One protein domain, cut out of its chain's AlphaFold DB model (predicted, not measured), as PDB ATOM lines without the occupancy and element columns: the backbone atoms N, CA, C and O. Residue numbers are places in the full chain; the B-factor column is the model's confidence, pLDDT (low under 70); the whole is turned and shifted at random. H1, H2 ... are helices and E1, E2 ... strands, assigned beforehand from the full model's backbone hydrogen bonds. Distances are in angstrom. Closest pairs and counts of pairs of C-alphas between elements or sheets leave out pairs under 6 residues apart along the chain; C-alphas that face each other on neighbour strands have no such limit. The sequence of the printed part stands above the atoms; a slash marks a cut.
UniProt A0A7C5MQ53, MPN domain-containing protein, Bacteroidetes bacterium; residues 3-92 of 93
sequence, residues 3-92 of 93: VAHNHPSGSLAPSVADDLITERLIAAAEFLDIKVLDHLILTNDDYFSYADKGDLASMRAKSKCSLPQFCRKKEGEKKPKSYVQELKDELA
ATOM      1  N   VAL A   3     -14.995  10.506  -3.391       94.81
ATOM      2  CA  VAL A   3     -16.366  10.948  -3.651       94.81
ATOM      3  C   VAL A   3     -16.342  12.458  -3.767       94.81
ATOM      4  O   VAL A   3     -15.624  13.109  -3.019       94.81
ATOM      5  N   ALA A   4     -17.083  13.009  -4.719       95.19
ATOM      6  CA  ALA A   4     -17.208  14.447  -4.857       95.19
ATOM      7  C   ALA A   4     -18.632  14.822  -5.255       95.19
ATOM      8  O   ALA A   4     -19.218  14.174  -6.128       95.19
ATOM      9  N   HIS A   5     -19.161  15.885  -4.658       95.00
ATOM     10  CA  HIS A   5     -20.418  16.495  -5.078       95.00
ATOM     11  C   HIS A   5     -20.336  18.016  -5.014       95.00
ATOM     12  O   HIS A   5     -19.459  18.601  -4.385       95.00
ATOM     13  N   ASN A   6     -21.244  18.661  -5.738       94.69
ATOM     14  CA  ASN A   6     -21.300  20.111  -5.839       94.69
ATOM     15  C   ASN A   6     -22.310  20.673  -4.830       94.69
ATOM     16  O   ASN A   6     -23.417  20.142  -4.704       94.69
ATOM     17  N   HIS A   7     -21.954  21.776  -4.176       93.81
ATOM     18  CA  HIS A   7     -22.876  22.649  -3.458       93.81
ATOM     19  C   HIS A   7     -23.216  23.876  -4.321       93.81
ATOM     20  O   HIS A   7     -22.533  24.900  -4.244       93.81
ATOM     21  N   PRO A   8     -24.318  23.840  -5.101       89.81
ATOM     22  CA  PRO A   8     -24.718  24.967  -5.948       89.81
ATOM     23  C   PRO A   8     -25.113  26.217  -5.145       89.81
ATOM     24  O   PRO A   8     -25.201  27.305  -5.705       89.81
ATOM     25  N   SER A   9     -25.341  26.075  -3.836       89.00
ATOM     26  CA  SER A   9     -25.552  27.186  -2.904       89.00
ATOM     27  C   SER A   9     -24.288  28.010  -2.636       89.00
ATOM     28  O   SER A   9     -24.392  29.090  -2.060       89.00
ATOM     29  N   GLY A  10     -23.105  27.505  -3.006       88.50
ATOM     30  CA  GLY A  10     -21.815  28.140  -2.728       88.50
ATOM     31  C   GLY A  10     -21.311  27.954  -1.292       88.50
ATOM     32  O   GLY A  10     -20.272  28.499  -0.938       88.50
ATOM     33  N   SER A  11     -22.015  27.190  -0.451       90.75
ATOM     34  CA  SER A  11     -21.567  26.897   0.914       90.75
ATOM     35  C   SER A  11     -20.615  25.706   0.936       90.75
ATOM     36  O   SER A  11     -21.008  24.602   0.574       90.75
ATOM     37  N   LEU A  12     -19.407  25.900   1.464       92.12
ATOM     38  CA  LEU A  12     -18.430  24.826   1.701       92.12
ATOM     39  C   LEU A  12     -18.708  24.009   2.963       92.12
ATOM     40  O   LEU A  12     -18.058  22.995   3.197       92.12
ATOM     41  N   ALA A  13     -19.636  24.465   3.807       92.25
ATOM     42  CA  ALA A  13     -19.978  23.736   5.014       92.25
ATOM     43  C   ALA A  13     -20.691  22.424   4.638       92.25
ATOM     44  O   ALA A  13     -21.711  22.491   3.935       92.25
ATOM     45  N   PRO A  14     -20.193  21.263   5.099       93.31
ATOM     46  CA  PRO A  14     -20.899  20.004   4.933       93.31
ATOM     47  C   PRO A  14     -22.248  20.052   5.645       93.31
ATOM     48  O   PRO A  14     -22.393  20.630   6.727       93.31
ATOM     49  N   SER A  15     -23.255  19.450   5.025       93.81
ATOM     50  CA  SER A  15     -24.544  19.227   5.662       93.81
ATOM     51  C   SER A  15     -24.512  17.960   6.518       93.81
ATOM     52  O   SER A  15     -23.709  17.052   6.312       93.81
ATOM     53  N   VAL A  16     -25.477  17.837   7.430       93.81
ATOM     54  CA  VAL A  16     -25.667  16.615   8.234       93.81
ATOM     55  C   VAL A  16     -25.884  15.377   7.348       93.81
ATOM     56  O   VAL A  16     -25.525  14.260   7.721       93.81
ATOM     57  N   ALA A  17     -26.477  15.560   6.163       94.12
ATOM     58  CA  ALA A  17     -26.664  14.476   5.207       94.12
ATOM     59  C   ALA A  17     -25.331  14.028   4.586       94.12
ATOM     60  O   ALA A  17     -25.135  12.825   4.413       94.12
ATOM     61  N   ASP A  18     -24.419  14.962   4.308       94.44
ATOM     62  CA  ASP A  18     -23.090  14.664   3.761       94.44
ATOM     63  C   ASP A  18     -22.268  13.843   4.756       94.44
ATOM     64  O   ASP A  18     -21.685  12.821   4.384       94.44
ATOM     65  N   ASP A  19     -22.313  14.208   6.040       93.19
ATOM     66  CA  ASP A  19     -21.655  13.459   7.115       93.19
ATOM     67  C   ASP A  19     -22.189  12.024   7.205       93.19
ATOM     68  O   ASP A  19     -21.420  11.060   7.182       93.19
ATOM     69  N   LEU A  20     -23.517  11.861   7.218       93.19
ATOM     70  CA  LEU A  20     -24.154  10.545   7.298       93.19
ATOM     71  C   LEU A  20     -23.831   9.665   6.080       93.19
ATOM     72  O   LEU A  20     -23.639   8.452   6.212       93.19
ATOM     73  N   ILE A  21     -23.788  10.255   4.884       93.44
ATOM     74  CA  ILE A  21     -23.401   9.558   3.653       93.44
ATOM     75  C   ILE A  21     -21.938   9.119   3.740       93.44
ATOM     76  O   ILE A  21     -21.635   7.962   3.440       93.44
ATOM     77  N   THR A  22     -21.052  10.000   4.208       93.94
ATOM     78  CA  THR A  22     -19.623   9.710   4.394       93.94
ATOM     79  C   THR A  22     -19.413   8.540   5.349       93.94
ATOM     80  O   THR A  22     -18.698   7.594   5.014       93.94
ATOM     81  N   GLU A  23     -20.089   8.544   6.500       92.31
ATOM     82  CA  GLU A  23     -20.010   7.462   7.487       92.31
ATOM     83  C   GLU A  23     -20.474   6.118   6.904       92.31
ATOM     84  O   GLU A  23     -19.797   5.096   7.055       92.31
ATOM     85  N   ARG A  24     -21.597   6.111   6.174       91.94
ATOM     86  CA  ARG A  24     -22.119   4.899   5.519       91.94
ATOM     87  C   ARG A  24     -21.194   4.386   4.423       91.94
ATOM     88  O   ARG A  24     -21.010   3.177   4.300       91.94
ATOM     89  N   LEU A  25     -20.612   5.289   3.636       92.50
ATOM     90  CA  LEU A  25     -19.655   4.943   2.588       92.50
ATOM     91  C   LEU A  25     -18.384   4.342   3.168       92.50
ATOM     92  O   LEU A  25     -17.906   3.346   2.635       92.50
ATOM     93  N   ILE A  26     -17.863   4.900   4.262       91.50
ATOM     94  CA  ILE A  26     -16.708   4.338   4.965       91.50
ATOM     95  C   ILE A  26     -17.020   2.910   5.426       91.50
ATOM     96  O   ILE A  26     -16.258   2.002   5.103       91.50
ATOM     97  N   ALA A  27     -18.160   2.688   6.089       89.56
ATOM     98  CA  ALA A  27     -18.548   1.361   6.570       89.56
ATOM     99  C   ALA A  27     -18.740   0.342   5.427       89.56
ATOM    100  O   ALA A  27     -18.279  -0.798   5.510       89.56
ATOM    101  N   ALA A  28     -19.390   0.747   4.332       90.75
ATOM    102  CA  ALA A  28     -19.590  -0.108   3.163       90.75
ATOM    103  C   ALA A  28     -18.277  -0.401   2.422       90.75
ATOM    104  O   ALA A  28     -18.053  -1.522   1.968       90.75
ATOM    105  N   ALA A  29     -17.392   0.589   2.309       90.31
ATOM    106  CA  ALA A  29     -16.093   0.417   1.675       90.31
ATOM    107  C   ALA A  29     -15.185  -0.496   2.515       90.31
ATOM    108  O   ALA A  29     -14.548  -1.380   1.953       90.31
ATOM    109  N   GLU A  30     -15.205  -0.369   3.848       87.88
ATOM    110  CA  GLU A  30     -14.513  -1.290   4.762       87.88
ATOM    111  C   GLU A  30     -15.006  -2.733   4.611       87.88
ATOM    112  O   GLU A  30     -14.193  -3.656   4.608       87.88
ATOM    113  N   PHE A  31     -16.312  -2.941   4.412       86.62
ATOM    114  CA  PHE A  31     -16.867  -4.269   4.135       86.62
ATOM    115  C   PHE A  31     -16.323  -4.884   2.835       86.62
ATOM    116  O   PHE A  31     -16.139  -6.097   2.753       86.62
ATOM    117  N   LEU A  32     -16.049  -4.054   1.828       89.00
ATOM    118  CA  LEU A  32     -15.525  -4.473   0.526       89.00
ATOM    119  C   LEU A  32     -13.986  -4.466   0.451       89.00
ATOM    120  O   LEU A  32     -13.442  -4.682  -0.629       89.00
ATOM    121  N   ASP A  33     -13.291  -4.195   1.561       88.19
ATOM    122  CA  ASP A  33     -11.837  -3.961   1.614       88.19
ATOM    123  C   ASP A  33     -11.356  -2.850   0.651       88.19
ATOM    124  O   ASP A  33     -10.257  -2.859   0.095       88.19
ATOM    125  N   ILE A  34     -12.206  -1.842   0.446       91.19
ATOM    126  CA  ILE A  34     -11.924  -0.655  -0.360       91.19
ATOM    127  C   ILE A  34     -11.693   0.528   0.578       91.19
ATOM    128  O   ILE A  34     -12.457   0.796   1.500       91.19
ATOM    129  N   LYS A  35     -10.645   1.312   0.319       89.38
ATOM    130  CA  LYS A  35     -10.377   2.531   1.092       89.38
ATOM    131  C   LYS A  35     -11.111   3.728   0.496       89.38
ATOM    132  O   LYS A  35     -10.934   4.031  -0.687       89.38
ATOM    133  N   VAL A  36     -11.870   4.449   1.318       92.62
ATOM    134  CA  VAL A  36     -12.282   5.830   1.019       92.62
ATOM    135  C   VAL A  36     -11.076   6.732   1.270       92.62
ATOM    136  O   VAL A  36     -10.499   6.702   2.357       92.62
ATOM    137  N   LEU A  37     -10.642   7.442   0.232       94.00
ATOM    138  CA  LEU A  37      -9.489   8.336   0.280       94.00
ATOM    139  C   LEU A  37      -9.917   9.738   0.691       94.00
ATOM    140  O   LEU A  37      -9.263  10.329   1.539       94.00
ATOM    141  N   ASP A  38     -11.015  10.229   0.115       95.25
ATOM    142  CA  ASP A  38     -11.556  11.540   0.444       95.25
ATOM    143  C   ASP A  38     -13.026  11.673   0.026       95.25
ATOM    144  O   ASP A  38     -13.511  10.933  -0.843       95.25
ATOM    145  N   HIS A  39     -13.701  12.638   0.642       95.25
ATOM    146  CA  HIS A  39     -14.984  13.171   0.218       95.25
ATOM    147  C   HIS A  39     -14.811  14.680  -0.000       95.25
ATOM    148  O   HIS A  39     -14.377  15.395   0.900       95.25
ATOM    149  N   LEU A  40     -15.087  15.147  -1.214       95.69
ATOM    150  CA  LEU A  40     -14.873  16.521  -1.643       95.69
ATOM    151  C   LEU A  40     -16.207  17.227  -1.876       95.69
ATOM    152  O   LEU A  40     -17.021  16.778  -2.681       95.69
ATOM    153  N   ILE A  41     -16.394  18.372  -1.232       95.94
ATOM    154  CA  ILE A  41     -17.508  19.274  -1.524       95.94
ATOM    155  C   ILE A  41     -16.959  20.413  -2.364       95.94
ATOM    156  O   ILE A  41     -16.065  21.137  -1.930       95.94
ATOM    157  N   LEU A  42     -17.475  20.549  -3.578       96.00
ATOM    158  CA  LEU A  42     -17.001  21.524  -4.553       96.00
ATOM    159  C   LEU A  42     -17.970  22.703  -4.640       96.00
ATOM    160  O   LEU A  42     -19.188  22.519  -4.653       96.00
ATOM    161  N   THR A  43     -17.419  23.906  -4.746       94.81
ATOM    162  CA  THR A  43     -18.138  25.132  -5.118       94.81
ATOM    163  C   THR A  43     -17.456  25.758  -6.339       94.81
ATOM    164  O   THR A  43     -16.498  25.196  -6.866       94.81
ATOM    165  N   ASN A  44     -17.949  26.899  -6.828       91.69
ATOM    166  CA  ASN A  44     -17.366  27.546  -8.011       91.69
ATOM    167  C   ASN A  44     -15.911  27.990  -7.799       91.69
ATOM    168  O   ASN A  44     -15.112  27.879  -8.726       91.69
ATOM    169  N   ASP A  45     -15.585  28.468  -6.598       91.25
ATOM    170  CA  ASP A  45     -14.303  29.124  -6.324       91.25
ATOM    171  C   ASP A  45     -13.418  28.339  -5.343       91.25
ATOM    172  O   ASP A  45     -12.231  28.635  -5.225       91.25
ATOM    173  N   ASP A  46     -13.972  27.352  -4.634       94.56
ATOM    174  CA  ASP A  46     -13.274  26.669  -3.540       94.56
ATOM    175  C   ASP A  46     -13.807  25.241  -3.290       94.56
ATOM    176  O   ASP A  46     -14.842  24.836  -3.840       94.56
ATOM    177  N   TYR A  47     -13.114  24.474  -2.445       95.19
ATOM    178  CA  TYR A  47     -13.471  23.108  -2.074       95.19
ATOM    179  C   TYR A  47     -13.283  22.814  -0.579       95.19
ATOM    180  O   TYR A  47     -12.470  23.411   0.121       95.19
ATOM    181  N   PHE A  48     -14.031  21.831  -0.087       95.44
ATOM    182  CA  PHE A  48     -13.868  21.263   1.244       95.44
ATOM    183  C   PHE A  48     -13.463  19.794   1.126       95.44
ATOM    184  O   PHE A  48     -14.129  19.025   0.436       95.44
ATOM    185  N   SER A  49     -12.381  19.415   1.811       95.88
ATOM    186  CA  SER A  49     -11.900  18.035   1.914       95.88
ATOM    187  C   SER A  49     -12.105  17.501   3.328       95.88
ATOM    188  O   SER A  49     -11.606  18.066   4.309       95.88
ATOM    189  N   TYR A  50     -12.811  16.374   3.427       95.12
ATOM    190  CA  TYR A  50     -12.980  15.648   4.687       95.12
ATOM    191  C   TYR A  50     -11.660  15.048   5.187       95.12
ATOM    192  O   TYR A  50     -11.465  14.902   6.400       95.12
ATOM    193  N   ALA A  51     -10.756  14.677   4.276       93.81
ATOM    194  CA  ALA A  51      -9.433  14.177   4.629       93.81
ATOM    195  C   ALA A  51      -8.556  15.282   5.240       93.81
ATOM    196  O   ALA A  51      -7.975  15.062   6.307       93.81
ATOM    197  N   ASP A  52      -8.526  16.473   4.633       92.75
ATOM    198  CA  ASP A  52      -7.692  17.597   5.090       92.75
ATOM    199  C   ASP A  52      -8.132  18.136   6.457       92.75
ATOM    200  O   ASP A  52      -7.305  18.559   7.268       92.75
ATOM    201  N   LYS A  53      -9.437  18.090   6.749       89.31
ATOM    202  CA  LYS A  53      -9.986  18.503   8.049       89.31
ATOM    203  C   LYS A  53      -9.773  17.480   9.166       89.31
ATOM    204  O   LYS A  53      -9.985  17.805  10.330       89.31
ATOM    205  N   GLY A  54      -9.337  16.261   8.840       86.56
ATOM    206  CA  GLY A  54      -9.181  15.163   9.802       86.56
ATOM    207  C   GLY A  54     -10.498  14.478  10.192       86.56
ATOM    208  O   GLY A  54     -10.480  13.471  10.911       86.56
ATOM    209  N   ASP A  55     -11.630  14.954   9.671       85.06
ATOM    210  CA  ASP A  55     -12.959  14.403   9.936       85.06
ATOM    211  C   ASP A  55     -13.057  12.958   9.438       85.06
ATOM    212  O   ASP A  55     -13.528  12.081  10.170       85.06
ATOM    213  N   LEU A  56     -12.479  12.663   8.265       87.50
ATOM    214  CA  LEU A  56     -12.440  11.311   7.699       87.50
ATOM    215  C   LEU A  56     -11.719  10.313   8.623       87.50
ATOM    216  O   LEU A  56     -12.152   9.171   8.781       87.50
ATOM    217  N   ALA A  57     -10.620  10.731   9.260       85.12
ATOM    218  CA  ALA A  57      -9.876   9.878  10.185       85.12
ATOM    219  C   ALA A  57     -10.700   9.572  11.447       85.12
ATOM    220  O   ALA A  57     -10.721   8.430  11.915       85.12
ATOM    221  N   SER A  58     -11.423  10.572  11.957       85.69
ATOM    222  CA  SER A  58     -12.307  10.405  13.112       85.69
ATOM    223  C   SER A  58     -13.490   9.472  12.807       85.69
ATOM    224  O   SER A  58     -13.816   8.606  13.620       85.69
ATOM    225  N   MET A  59     -14.082   9.571  11.613       85.44
ATOM    226  CA  MET A  59     -15.212   8.742  11.182       85.44
ATOM    227  C   MET A  59     -14.811   7.275  10.976       85.44
ATOM    228  O   MET A  59     -15.537   6.375  11.390       85.44
ATOM    229  N   ARG A  60     -13.606   7.020  10.452       82.75
ATOM    230  CA  ARG A  60     -13.034   5.661  10.351       82.75
ATOM    231  C   ARG A  60     -12.748   5.026  11.710       82.75
ATOM    232  O   ARG A  60     -12.827   3.814  11.881       82.75
ATOM    233  N   ALA A  61     -12.395   5.833  12.709       76.94
ATOM    234  CA  ALA A  61     -12.226   5.327  14.068       76.94
ATOM    235  C   ALA A  61     -13.571   4.924  14.698       76.94
ATOM    236  O   ALA A  61     -13.606   3.964  15.467       76.94
ATOM    237  N   LYS A  62     -14.668   5.611  14.343       68.25
ATOM    238  CA  LYS A  62     -16.037   5.279  14.775       68.25
ATOM    239  C   LYS A  62     -16.607   4.054  14.055       68.25
ATOM    240  O   LYS A  62     -17.322   3.281  14.681       68.25
ATOM    241  N   SER A  63     -16.268   3.845  12.779       64.69
ATOM    242  CA  SER A  63     -16.722   2.676  12.005       64.69
ATOM    243  C   SER A  63     -16.106   1.352  12.470       64.69
ATOM    244  O   SER A  63     -16.546   0.286  12.036       64.69
ATOM    245  N   LYS A  64     -15.158   1.375  13.425       55.53
ATOM    246  CA  LYS A  64     -14.698   0.177  14.141       55.53
ATOM    247  C   LYS A  64     -15.811  -0.420  15.008       55.53
ATOM    248  O   LYS A  64     -15.820  -0.264  16.225       55.53
ATOM    249  N   CYS A  65     -16.696  -1.176  14.371       45.47
ATOM    250  CA  CYS A  65     -17.015  -2.570  14.678       45.47
ATOM    251  C   CYS A  65     -18.377  -2.922  14.069       45.47
ATOM    252  O   CYS A  65     -19.395  -2.454  14.562       45.47
ATOM    253  N   SER A  66     -18.399  -3.833  13.091       46.53
ATOM    254  CA  SER A  66     -19.435  -4.876  12.993       46.53
ATOM    255  C   SER A  66     -19.124  -5.865  11.868       46.53
ATOM    256  O   SER A  66     -19.972  -6.127  11.019       46.53
ATOM    257  N   LEU A  67     -17.921  -6.442  11.819       46.84
ATOM    258  CA  LEU A  67     -17.689  -7.619  10.973       46.84
ATOM    259  C   LEU A  67     -17.769  -8.898  11.824       46.84
ATOM    260  O   LEU A  67     -16.736  -9.439  12.218       46.84
ATOM    261  N   PRO A  68     -18.978  -9.439  12.088       46.06
ATOM    262  CA  PRO A  68     -19.120 -10.797  12.593       46.06
ATOM    263  C   PRO A  68     -18.798 -11.853  11.518       46.06
ATOM    264  O   PRO A  68     -18.562 -13.002  11.868       46.06
ATOM    265  N   GLN A  69     -18.725 -11.505  10.224       51.69
ATOM    266  CA  GLN A  69     -18.565 -12.502   9.151       51.69
ATOM    267  C   GLN A  69     -17.117 -12.960   8.886       51.69
ATOM    268  O   GLN A  69     -16.928 -14.037   8.325       51.69
ATOM    269  N   PHE A  70     -16.105 -12.212   9.349       44.06
ATOM    270  CA  PHE A  70     -14.696 -12.648   9.335       44.06
ATOM    271  C   PHE A  70     -14.148 -12.988  10.733       44.06
ATOM    272  O   PHE A  70     -13.087 -13.597  10.852       44.06
ATOM    273  N   CYS A  71     -14.904 -12.704  11.802       49.16
ATOM    274  CA  CYS A  71     -14.688 -13.257  13.140       49.16
ATOM    275  C   CYS A  71     -15.010 -14.768  13.171       49.16
ATOM    276  O   CYS A  71     -15.809 -15.242  13.977       49.16
ATOM    277  N   ARG A  72     -14.333 -15.579  12.344       45.50
ATOM    278  CA  ARG A  72     -13.992 -16.921  12.814       45.50
ATOM    279  C   ARG A  72     -13.116 -16.697  14.034       45.50
ATOM    280  O   ARG A  72     -11.940 -16.364  13.915       45.50
ATOM    281  N   LYS A  73     -13.664 -16.958  15.216       43.00
ATOM    282  CA  LYS A  73     -12.841 -17.572  16.246       43.00
ATOM    283  C   LYS A  73     -12.210 -18.813  15.609       43.00
ATOM    284  O   LYS A  73     -12.864 -19.841  15.479       43.00
ATOM    285  N   LYS A  74     -10.946 -18.738  15.205       45.72
ATOM    286  CA  LYS A  74     -10.079 -19.887  15.414       45.72
ATOM    287  C   LYS A  74      -9.481 -19.707  16.795       45.72
ATOM    288  O   LYS A  74      -8.385 -19.181  16.955       45.72
ATOM    289  N   GLU A  75     -10.230 -20.133  17.806       48.56
ATOM    290  CA  GLU A  75      -9.574 -20.631  19.010       48.56
ATOM    291  C   GLU A  75      -8.620 -21.739  18.526       48.56
ATOM    292  O   GLU A  75      -9.061 -22.799  18.093       48.56
ATOM    293  N   GLY A  76      -7.319 -21.434  18.460       49.12
ATOM    294  CA  GLY A  76      -6.277 -22.411  18.135       49.12
ATOM    295  C   GLY A  76      -5.492 -22.242  16.828       49.12
ATOM    296  O   GLY A  76      -4.803 -23.186  16.448       49.12
ATOM    297  N   GLU A  77      -5.510 -21.096  16.139       50.06
ATOM    298  CA  GLU A  77      -4.565 -20.894  15.025       50.06
ATOM    299  C   GLU A  77      -3.172 -20.538  15.576       50.06
ATOM    300  O   GLU A  77      -2.861 -19.386  15.884       50.06
ATOM    301  N   LYS A  78      -2.332 -21.563  15.786       53.19
ATOM    302  CA  LYS A  78      -0.922 -21.373  16.154       53.19
ATOM    303  C   LYS A  78      -0.235 -20.595  15.030       53.19
ATOM    304  O   LYS A  78      -0.322 -20.994  13.871       53.19
ATOM    305  N   LYS A  79       0.462 -19.504  15.378       40.88
ATOM    306  CA  LYS A  79       1.332 -18.783  14.436       40.88
ATOM    307  C   LYS A  79       2.277 -19.788  13.754       40.88
ATOM    308  O   LYS A  79       2.793 -20.658  14.464       40.88
ATOM    309  N   PRO A  80       2.514 -19.682  12.432       58.34
ATOM    310  CA  PRO A  80       3.497 -20.526  11.764       58.34
ATOM    311  C   PRO A  80       4.837 -20.366  12.484       58.34
ATOM    312  O   PRO A  80       5.234 -19.243  12.823       58.34
ATOM    313  N   LYS A  81       5.483 -21.489  12.810       69.06
ATOM    314  CA  LYS A  81       6.786 -21.463  13.475       69.06
ATOM    315  C   LYS A  81       7.776 -20.766  12.546       69.06
ATOM    316  O   LYS A  81       7.693 -20.874  11.328       69.06
ATOM    317  N   SER A  82       8.691 -19.993  13.128       66.00
ATOM    318  CA  SER A  82       9.802 -19.471  12.340       66.00
ATOM    319  C   SER A  82      10.659 -20.649  11.870       66.00
ATOM    320  O   SER A  82      10.797 -21.630  12.598       66.00
ATOM    321  N   TYR A  83      11.276 -20.536  10.694       72.50
ATOM    322  CA  TYR A  83      12.198 -21.555  10.177       72.50
ATOM    323  C   TYR A  83      13.329 -21.875  11.175       72.50
ATOM    324  O   TYR A  83      13.760 -23.012  11.331       72.50
ATOM    325  N   VAL A  84      13.754 -20.865  11.943       77.25
ATOM    326  CA  VAL A  84      14.737 -21.011  13.028       77.25
ATOM    327  C   VAL A  84      14.178 -21.823  14.204       77.25
ATOM    328  O   VAL A  84      14.935 -22.517  14.877       77.25
ATOM    329  N   GLN A  85      12.872 -21.738  14.477       76.44
ATOM    330  CA  GLN A  85      12.203 -22.572  15.479       76.44
ATOM    331  C   GLN A  85      12.085 -24.027  15.010       76.44
ATOM    332  O   GLN A  85      12.323 -24.924  15.805       76.44
ATOM    333  N   GLU A  86      11.755 -24.257  13.738       75.69
ATOM    334  CA  GLU A  86      11.622 -25.609  13.175       75.69
ATOM    335  C   GLU A  86      12.954 -26.368  13.206       75.69
ATOM    336  O   GLU A  86      13.005 -27.483  13.716       75.69
ATOM    337  N   LEU A  87      14.055 -25.722  12.803       76.19
ATOM    338  CA  LEU A  87      15.395 -26.323  12.859       76.19
ATOM    339  C   LEU A  87      15.852 -26.647  14.286       76.19
ATOM    340  O   LEU A  87      16.577 -27.614  14.500       76.19
ATOM    341  N   LYS A  88      15.452 -25.840  15.275       77.25
ATOM    342  CA  LYS A  88      15.764 -26.111  16.686       77.25
ATOM    343  C   LYS A  88      14.980 -27.300  17.226       77.25
ATOM    344  O   LYS A  88      15.522 -28.034  18.042       77.25
ATOM    345  N   ASP A  89      13.740 -27.472  16.779       79.06
ATOM    346  CA  ASP A  89      12.898 -28.596  17.176       79.06
ATOM    347  C   ASP A  89      13.375 -29.912  16.522       79.06
ATOM    348  O   ASP A  89      13.307 -30.953  17.166       79.06
ATOM    349  N   GLU A  90      13.919 -29.870  15.296       76.44
ATOM    350  CA  GLU A  90      14.559 -31.028  14.638       76.44
ATOM    351  C   GLU A  90      15.906 -31.408  15.264       76.44
ATOM    352  O   GLU A  90      16.216 -32.589  15.370       76.44
ATOM    353  N   LEU A  91      16.709 -30.431  15.704       76.38
ATOM    354  CA  LEU A  91      17.986 -30.705  16.378       76.38
ATOM    355  C   LEU A  91      17.809 -31.199  17.826       76.38
ATOM    356  O   LEU A  91      18.768 -31.671  18.435       76.38
ATOM    357  N   ALA A  92      16.616 -31.007  18.394       72.19
ATOM    358  CA  ALA A  92      16.268 -31.367  19.767       72.19
ATOM    359  C   ALA A  92      15.474 -32.687  19.878       72.19
ATOM    360  O   ALA A  92      15.082 -33.045  20.993       72.19
TER     361      ALA A  92
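Overview. This is residues 3 to 92 of the 93 residues of the protein "MPN domain-containing protein" of Bacteroidetes bacterium (UniProt A0A7C5MQ53). A small body, a three-stranded sheet grazed by helix H1 with short H2 packed on H1, trails a long thin arm, residues 70 to 92, which ends in H3. The printed part has 90 residues with elements in the order E1, H1, E2, E3, H2, H3, a mixed sheet E1 E2 E3, and mixed class. It is extended, with radius of gyration of the C-alphas 21.9 A, spanning 75 by 25 by 18 A.

Arrangement. E1, residues 3 to 6, is parallel to E2, residues 38 to 42, at 11 degrees; N 5 and O 40, 3.0 A, are within hydrogen-bond range. E2 and E3, residues 47 to 49, form an antiparallel hairpin at 162 degrees; N 48 and O 41, 2.8 A, are within range. H1, residues 16 to 31, only grazes the sheet with residues 18 to 26. E1, H1, E2 form a strand-helix-strand unit, parallel strands with a helix between, its crossover right-handed. H1 touches H2, residues 55 to 62, with residues 23 to 27 alone, at a steep tilt of 56 degrees, the same way; the closest C-alphas, Glu 23 and Met 59, are 6.2 A apart. H3, residues 83 to 91, is apart from H2. Every O i to N i+4 pair is within range in H1, H2 and H3.

Along the chain. E1 begins at C-alpha 3 (-16.366, 10.948, -3.651). From first to last C-alpha H1 measures 23.0 A. H3 ends at C-alpha 91 (17.986, -30.705, 16.378).

Size, cuts and confidence. The printed part has no cut. The H2 to H3 link is long, 20 residues. Residues 62 to 82 have pLDDT under 70.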